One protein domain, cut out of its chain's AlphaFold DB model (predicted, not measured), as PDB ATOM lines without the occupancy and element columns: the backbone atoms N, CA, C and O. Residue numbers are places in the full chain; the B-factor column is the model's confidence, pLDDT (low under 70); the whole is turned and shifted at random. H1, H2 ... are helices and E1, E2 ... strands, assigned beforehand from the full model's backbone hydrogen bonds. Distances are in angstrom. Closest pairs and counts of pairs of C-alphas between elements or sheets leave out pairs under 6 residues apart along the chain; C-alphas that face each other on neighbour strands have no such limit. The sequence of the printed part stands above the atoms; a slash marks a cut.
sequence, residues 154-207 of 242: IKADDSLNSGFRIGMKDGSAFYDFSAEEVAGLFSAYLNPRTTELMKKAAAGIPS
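Overview. This is residues 154 to 207 of the 242 residues of the protein "V-type ATP synthase subunit E" of Treponema sp (UniProt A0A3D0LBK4). A small two-stranded hairpin, E1 and E2, and a helical hairpin, H1 and H2, follow one another along the longest axis, loosely joined through the link from E2 to H1. The printed part has 54 residues, in the order E1, E2, H1, H2, with an antiparallel sheet E1 - E2; the class is mixed, helices and strands. It is loose, with a radius of gyration of the C-alphas of 13.0 A, and only just flat, spanning 37 by 25 by 11 A.

Arrangement. E1, residues 165 to 167, and E2, residues 174 to 176, form an antiparallel hairpin at 166 degrees; N 166 and O 175 are 2.9 A apart, within hydrogen-bond range. H1, residues 179 to 187, touches H2, residues 192 to 203, closest at the C-alphas of Ala 179 and Ala 202, 5.1 A. This helical hairpin has a shallow tilt of 15 degrees, opposite ways. In H1 and H2 every O i to N i+4 pair is within hydrogen-bond range. E1 is apart from both helices.

Along the chain. E1 begins at C-alpha 165 (3.164, -15.098, -18.553). H1 measures 12.2 A; H2 measures 16.8 A, ending at C-alpha 203 (1.724, -7.291, -1.322).

Size, cuts and confidence. The C-alphas farthest apart, of Ile 154 and Arg 193, are 37.6 A apart. The printed part has no cut and no long link. pLDDT is under 70 at residues 154 to 175 and 207.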
ATOM      1  N   ILE A 154       5.928 -21.689 -25.660       56.94
ATOM      2  CA  ILE A 154       6.621 -21.664 -24.358       56.94
ATOM      3  C   ILE A 154       8.012 -21.058 -24.554       56.94
ATOM      4  O   ILE A 154       8.827 -21.609 -25.296       56.94
ATOM      5  N   LYS A 155       8.283 -19.937 -23.879       58.56
ATOM      6  CA  LYS A 155       9.578 -19.238 -23.856       58.56
ATOM      7  C   LYS A 155      10.047 -19.092 -22.410       58.56
ATOM      8  O   LYS A 155       9.225 -18.866 -21.529       58.56
ATOM      9  N   ALA A 156      11.350 -19.240 -22.184       52.84
ATOM     10  CA  ALA A 156      11.960 -18.883 -20.907       52.84
ATOM     11  C   ALA A 156      12.092 -17.355 -20.823       52.84
ATOM     12  O   ALA A 156      12.397 -16.712 -21.829       52.84
ATOM     13  N   ASP A 157      11.839 -16.797 -19.643       64.06
ATOM     14  CA  ASP A 157      11.925 -15.365 -19.376       64.06
ATOM     15  C   ASP A 157      12.572 -15.154 -18.004       64.06
ATOM     16  O   ASP A 157      11.945 -15.368 -16.966       64.06
ATOM     17  N   ASP A 158      13.837 -14.741 -18.018       68.56
ATOM     18  CA  ASP A 158      14.667 -14.583 -16.819       68.56
ATOM     19  C   ASP A 158      14.243 -13.385 -15.946       68.56
ATOM     20  O   ASP A 158      14.770 -13.195 -14.852       68.56
ATOM     21  N   SER A 159      13.288 -12.566 -16.407       67.81
ATOM     22  CA  SER A 159      12.715 -11.468 -15.615       67.81
ATOM     23  C   SER A 159      11.611 -11.920 -14.650       67.81
ATOM     24  O   SER A 159      11.150 -11.123 -13.830       67.81
ATOM     25  N   LEU A 160      11.165 -13.178 -14.741       57.75
ATOM     26  CA  LEU A 160      10.146 -13.753 -13.865       57.75
ATOM     27  C   LEU A 160      10.793 -14.457 -12.668       57.75
ATOM     28  O   LEU A 160      11.353 -15.540 -12.798       57.75
ATOM     29  N   ASN A 161      10.637 -13.887 -11.470       51.12
ATOM     30  CA  ASN A 161      11.082 -14.539 -10.233       51.12
ATOM     31  C   ASN A 161      10.199 -15.739  -9.828       51.12
ATOM     32  O   ASN A 161      10.667 -16.621  -9.115       51.12
ATOM     33  N   SER A 162       8.920 -15.760 -10.229       51.84
ATOM     34  CA  SER A 162       7.971 -16.860  -9.987       51.84
ATOM     35  C   SER A 162       6.736 -16.716 -10.889       51.84
ATOM     36  O   SER A 162       6.375 -15.593 -11.239       51.84
ATOM     37  N   GLY A 163       6.047 -17.816 -11.207       58.34
ATOM     38  CA  GLY A 163       4.835 -17.804 -12.041       58.34
ATOM     39  C   GLY A 163       5.116 -17.949 -13.540       58.34
ATOM     40  O   GLY A 163       6.153 -18.471 -13.939       58.34
ATOM     41  N   PHE A 164       4.168 -17.534 -14.380       61.09
ATOM     42  CA  PHE A 164       4.299 -17.575 -15.837       61.09
ATOM     43  C   PHE A 164       3.520 -16.425 -16.488       61.09
ATOM     44  O   PHE A 164       2.561 -15.913 -15.906       61.09
ATOM     45  N   ARG A 165       3.915 -16.039 -17.710       64.31
ATOM     46  CA  ARG A 165       3.164 -15.098 -18.553       64.31
ATOM     47  C   ARG A 165       2.498 -15.823 -19.714       64.31
ATOM     48  O   ARG A 165       3.132 -16.651 -20.363       64.31
ATOM     49  N   ILE A 166       1.251 -15.479 -20.017       63.28
ATOM     50  CA  ILE A 166       0.591 -15.901 -21.260       63.28
ATOM     51  C   ILE A 166       0.628 -14.732 -22.235       63.28
ATOM     52  O   ILE A 166       0.019 -13.696 -21.986       63.28
ATOM     53  N   GLY A 167       1.351 -14.901 -23.341       61.72
ATOM     54  CA  GLY A 167       1.443 -13.911 -24.409       61.72
ATOM     55  C   GLY A 167       0.717 -14.356 -25.676       61.72
ATOM     56  O   GLY A 167       0.753 -15.540 -26.017       61.72
ATOM     57  N   MET A 168       0.091 -13.429 -26.404       61.03
ATOM     58  CA  MET A 168      -0.329 -13.706 -27.784       61.03
ATOM     59  C   MET A 168       0.879 -13.702 -28.730       61.03
ATOM     60  O   MET A 168       1.872 -13.011 -28.505       61.03
ATOM     61  N   LYS A 169       0.800 -14.488 -29.811       57.88
ATOM     62  CA  LYS A 169       1.906 -14.699 -30.765       57.88
ATOM     63  C   LYS A 169       2.359 -13.418 -31.485       57.88
ATOM     64  O   LYS A 169       3.488 -13.352 -31.961       57.88
ATOM     65  N   ASP A 170       1.488 -12.419 -31.570       63.00
ATOM     66  CA  ASP A 170       1.756 -11.088 -32.127       63.00
ATOM     67  C   ASP A 170       2.404 -10.120 -31.118       63.00
ATOM     68  O   ASP A 170       2.748  -8.997 -31.482       63.00
ATOM     69  N   GLY A 171       2.588 -10.546 -29.864       57.81
ATOM     70  CA  GLY A 171       3.131  -9.724 -28.786       57.81
ATOM     71  C   GLY A 171       2.182  -8.626 -28.303       57.81
ATOM     72  O   GLY A 171       2.619  -7.749 -27.562       57.81
ATOM     73  N   SER A 172       0.905  -8.635 -28.702       50.97
ATOM     74  CA  SER A 172      -0.019  -7.535 -28.394       50.97
ATOM     75  C   SER A 172      -0.632  -7.616 -26.992       50.97
ATOM     76  O   SER A 172      -1.237  -6.648 -26.537       50.97
ATOM     77  N   ALA A 173      -0.504  -8.756 -26.310       53.81
ATOM     78  CA  ALA A 173      -0.969  -8.941 -24.941       53.81
ATOM     79  C   ALA A 173      -0.046  -9.908 -24.199       53.81
ATOM     80  O   ALA A 173       0.219 -10.995 -24.706       53.81
ATOM     81  N   PHE A 174       0.403  -9.508 -23.009       56.38
ATOM     82  CA  PHE A 174       1.116 -10.342 -22.045       56.38
ATOM     83  C   PHE A 174       0.323 -10.323 -20.739       56.38
ATOM     84  O   PHE A 174       0.101  -9.258 -20.171       56.38
ATOM     85  N   TYR A 175      -0.117 -11.489 -20.283       61.69
ATOM     86  CA  TYR A 175      -0.798 -11.660 -19.005       61.69
ATOM     87  C   TYR A 175       0.175 -12.264 -18.012       61.69
ATOM     88  O   TYR A 175       0.519 -13.437 -18.130       61.69
ATOM     89  N   ASP A 176       0.631 -11.452 -17.071       70.00
ATOM     90  CA  ASP A 176       1.406 -11.882 -15.918       70.00
ATOM     91  C   ASP A 176       0.437 -12.255 -14.786       70.00
ATOM     92  O   ASP A 176      -0.512 -11.530 -14.497       70.00
ATOM     93  N   PHE A 177       0.632 -13.437 -14.202       73.62
ATOM     94  CA  PHE A 177      -0.229 -13.980 -13.145       73.62
ATOM     95  C   PHE A 177       0.397 -13.852 -11.745       73.62
ATOM     96  O   PHE A 177       0.026 -14.584 -10.819       73.62
ATOM     97  N   SER A 178       1.352 -12.933 -11.578       80.94
ATOM     98  CA  SER A 178       1.819 -12.461 -10.271       80.94
ATOM     99  C   SER A 178       0.665 -11.916  -9.426       80.94
ATOM    100  O   SER A 178      -0.415 -11.581  -9.922       80.94
ATOM    101  N   ALA A 179       0.872 -11.856  -8.109       83.69
ATOM    102  CA  ALA A 179      -0.163 -11.383  -7.195       83.69
ATOM    103  C   ALA A 179      -0.581  -9.938  -7.514       83.69
ATOM    104  O   ALA A 179      -1.763  -9.599  -7.433       83.69
ATOM    105  N   GLU A 180       0.385  -9.113  -7.909       85.50
ATOM    106  CA  GLU A 180       0.234  -7.708  -8.263       85.50
ATOM    107  C   GLU A 180      -0.630  -7.526  -9.510       85.50
ATOM    108  O   GLU A 180      -1.551  -6.710  -9.499       85.50
ATOM    109  N   GLU A 181      -0.394  -8.315 -10.556       83.50
ATOM    110  CA  GLU A 181      -1.132  -8.176 -11.814       83.50
ATOM    111  C   GLU A 181      -2.529  -8.783 -11.747       83.50
ATOM    112  O   GLU A 181      -3.488  -8.209 -12.267       83.50
ATOM    113  N   VAL A 182      -2.707  -9.870 -10.991       84.56
ATOM    114  CA  VAL A 182      -4.047 -10.384 -10.678       84.56
ATOM    115  C   VAL A 182      -4.842  -9.346  -9.875       84.56
ATOM    116  O   VAL A 182      -6.016  -9.106 -10.161       84.56
ATOM    117  N   ALA A 183      -4.215  -8.671  -8.908       86.44
ATOM    118  CA  ALA A 183      -4.853  -7.566  -8.193       86.44
ATOM    119  C   ALA A 183      -5.178  -6.385  -9.121       86.44
ATOM    120  O   ALA A 183      -6.255  -5.792  -9.005       86.44
ATOM    121  N   GLY A 184      -4.284  -6.058 -10.056       85.81
ATOM    122  CA  GLY A 184      -4.500  -5.053 -11.098       85.81
ATOM    123  C   GLY A 184      -5.711  -5.372 -11.974       85.81
ATOM    124  O   GLY A 184      -6.564  -4.507 -12.179       85.81
ATOM    125  N   LEU A 185      -5.855  -6.631 -12.394       85.75
ATOM    126  CA  LEU A 185      -6.991  -7.110 -13.182       85.75
ATOM    127  C   LEU A 185      -8.322  -6.900 -12.449       85.75
ATOM    128  O   LEU A 185      -9.276  -6.377 -13.028       85.75
ATOM    129  N   PHE A 186      -8.391  -7.262 -11.166       86.94
ATOM    130  CA  PHE A 186      -9.609  -7.068 -10.376       86.94
ATOM    131  C   PHE A 186      -9.881  -5.596 -10.052       86.94
ATOM    132  O   PHE A 186     -11.043  -5.208  -9.943       86.94
ATOM    133  N   SER A 187      -8.845  -4.758  -9.958       87.69
ATOM    134  CA  SER A 187      -8.978  -3.330  -9.630       87.69
ATOM    135  C   SER A 187      -9.870  -2.564 -10.615       87.69
ATOM    136  O   SER A 187     -10.531  -1.613 -10.214       87.69
ATOM    137  N   ALA A 188      -9.965  -3.001 -11.877       86.44
ATOM    138  CA  ALA A 188     -10.855  -2.395 -12.874       86.44
ATOM    139  C   ALA A 188     -12.354  -2.485 -12.514       86.44
ATOM    140  O   ALA A 188     -13.164  -1.719 -13.034       86.44
ATOM    141  N   TYR A 189     -12.724  -3.406 -11.622       88.62
ATOM    142  CA  TYR A 189     -14.102  -3.652 -11.192       88.62
ATOM    143  C   TYR A 189     -14.386  -3.149  -9.772       88.62
ATOM    144  O   TYR A 189     -15.504  -3.287  -9.275       88.62
ATOM    145  N   LEU A 190     -13.379  -2.589  -9.101       91.38
ATOM    146  CA  LEU A 190     -13.455  -2.169  -7.709       91.38
ATOM    147  C   LEU A 190     -13.487  -0.644  -7.603       91.38
ATOM    148  O   LEU A 190     -12.931   0.083  -8.422       91.38
ATOM    149  N   ASN A 191     -14.124  -0.142  -6.544       94.06
ATOM    150  CA  ASN A 191     -14.011   1.272  -6.200       94.06
ATOM    151  C   ASN A 191     -12.589   1.588  -5.667       94.06
ATOM    152  O   ASN A 191     -11.846   0.662  -5.318       94.06
ATOM    153  N   PRO A 192     -12.196   2.871  -5.559       93.88
ATOM    154  CA  PRO A 192     -10.844   3.243  -5.137       93.88
ATOM    155  C   PRO A 192     -10.431   2.703  -3.758       93.88
ATOM    156  O   PRO A 192      -9.341   2.151  -3.631       93.88
ATOM    157  N   ARG A 193     -11.309   2.775  -2.744       92.00
ATOM    158  CA  ARG A 193     -11.003   2.299  -1.379       92.00
ATOM    159  C   ARG A 193     -10.742   0.791  -1.370       92.00
ATOM    160  O   ARG A 193      -9.752   0.329  -0.814       92.00
ATOM    161  N   THR A 194     -11.590   0.013  -2.039       92.06
ATOM    162  CA  THR A 194     -11.414  -1.441  -2.137       92.06
ATOM    163  C   THR A 194     -10.207  -1.810  -3.002       92.06
ATOM    164  O   THR A 194      -9.534  -2.795  -2.716       92.06
ATOM    165  N   THR A 195      -9.887  -1.007  -4.019       93.00
ATOM    166  CA  THR A 195      -8.683  -1.179  -4.849       93.00
ATOM    167  C   THR A 195      -7.404  -1.059  -4.022       93.00
ATOM    168  O   THR A 195      -6.484  -1.859  -4.187       93.00
ATOM    169  N   GLU A 196      -7.330  -0.101  -3.100       93.69
ATOM    170  CA  GLU A 196      -6.180   0.039  -2.199       93.69
ATOM    171  C   GLU A 196      -6.029  -1.172  -1.271       93.69
ATOM    172  O   GLU A 196      -4.933  -1.727  -1.152       93.69
ATOM    173  N   LEU A 197      -7.134  -1.646  -0.684       94.12
ATOM    174  CA  LEU A 197      -7.142  -2.867   0.129       94.12
ATOM    175  C   LEU A 197      -6.729  -4.098  -0.692       94.12
ATOM    176  O   LEU A 197      -5.986  -4.948  -0.202       94.12
ATOM    177  N   MET A 198      -7.145  -4.171  -1.958       93.00
ATOM    178  CA  MET A 198      -6.771  -5.243  -2.878       93.00
ATOM    179  C   MET A 198      -5.264  -5.232  -3.175       93.00
ATOM    180  O   MET A 198      -4.599  -6.263  -3.080       93.00
ATOM    181  N   LYS A 199      -4.679  -4.061  -3.443       91.12
ATOM    182  CA  LYS A 199      -3.224  -3.922  -3.630       91.12
ATOM    183  C   LYS A 199      -2.444  -4.297  -2.368       91.12
ATOM    184  O   LYS A 199      -1.440  -5.001  -2.449       91.12
ATOM    185  N   LYS A 200      -2.930  -3.891  -1.190       91.75
ATOM    186  CA  LYS A 200      -2.347  -4.283   0.104       91.75
ATOM    187  C   LYS A 200      -2.401  -5.799   0.315       91.75
ATOM    188  O   LYS A 200      -1.439  -6.384   0.805       91.75
ATOM    189  N   ALA A 201      -3.503  -6.438  -0.073       91.69
ATOM    190  CA  ALA A 201      -3.651  -7.887   0.004       91.69
ATOM    191  C   ALA A 201      -2.648  -8.622  -0.899       91.69
ATOM    192  O   ALA A 201      -2.070  -9.617  -0.462       91.69
ATOM    193  N   ALA A 202      -2.411  -8.116  -2.116       89.62
ATOM    194  CA  ALA A 202      -1.430  -8.663  -3.053       89.62
ATOM    195  C   ALA A 202      -0.004  -8.614  -2.490       89.62
ATOM    196  O   ALA A 202       0.668  -9.639  -2.455       89.62
ATOM    197  N   ALA A 203       0.402  -7.468  -1.933       88.69
ATOM    198  CA  ALA A 203       1.724  -7.291  -1.322       88.69
ATOM    199  C   ALA A 203       1.987  -8.235  -0.129       88.69
ATOM    200  O   ALA A 203       3.134  -8.491   0.230       88.69
ATOM    201  N   GLY A 204       0.930  -8.752   0.509       84.25
ATOM    202  CA  GLY A 204       1.028  -9.733   1.592       84.25
ATOM    203  C   GLY A 204       1.209 -11.182   1.128       84.25
ATOM    204  O   GLY A 204       1.368 -12.068   1.977       84.25
ATOM    205  N   ILE A 205       1.145 -11.451  -0.180       84.25
ATOM    206  CA  ILE A 205       1.385 -12.772  -0.763       84.25
ATOM    207  C   ILE A 205       2.880 -12.871  -1.080       84.25
ATOM    208  O   ILE A 205       3.364 -12.139  -1.938       84.25
ATOM    209  N   PRO A 206       3.637 -13.759  -0.414       73.56
ATOM    210  CA  PRO A 206       5.041 -13.942  -0.747       73.56
ATOM    211  C   PRO A 206       5.176 -14.438  -2.192       73.56
ATOM    212  O   PRO A 206       4.512 -15.397  -2.590       73.56
ATOM    213  N   SER A 207       6.056 -13.808  -2.977       60.34
ATOM    214  CA  SER A 207       6.575 -14.435  -4.192       60.34
ATOM    215  C   SER A 207       7.344 -15.674  -3.742       60.34
ATOM    216  O   SER A 207       8.296 -15.535  -2.969       60.34
TER     217      SER A 207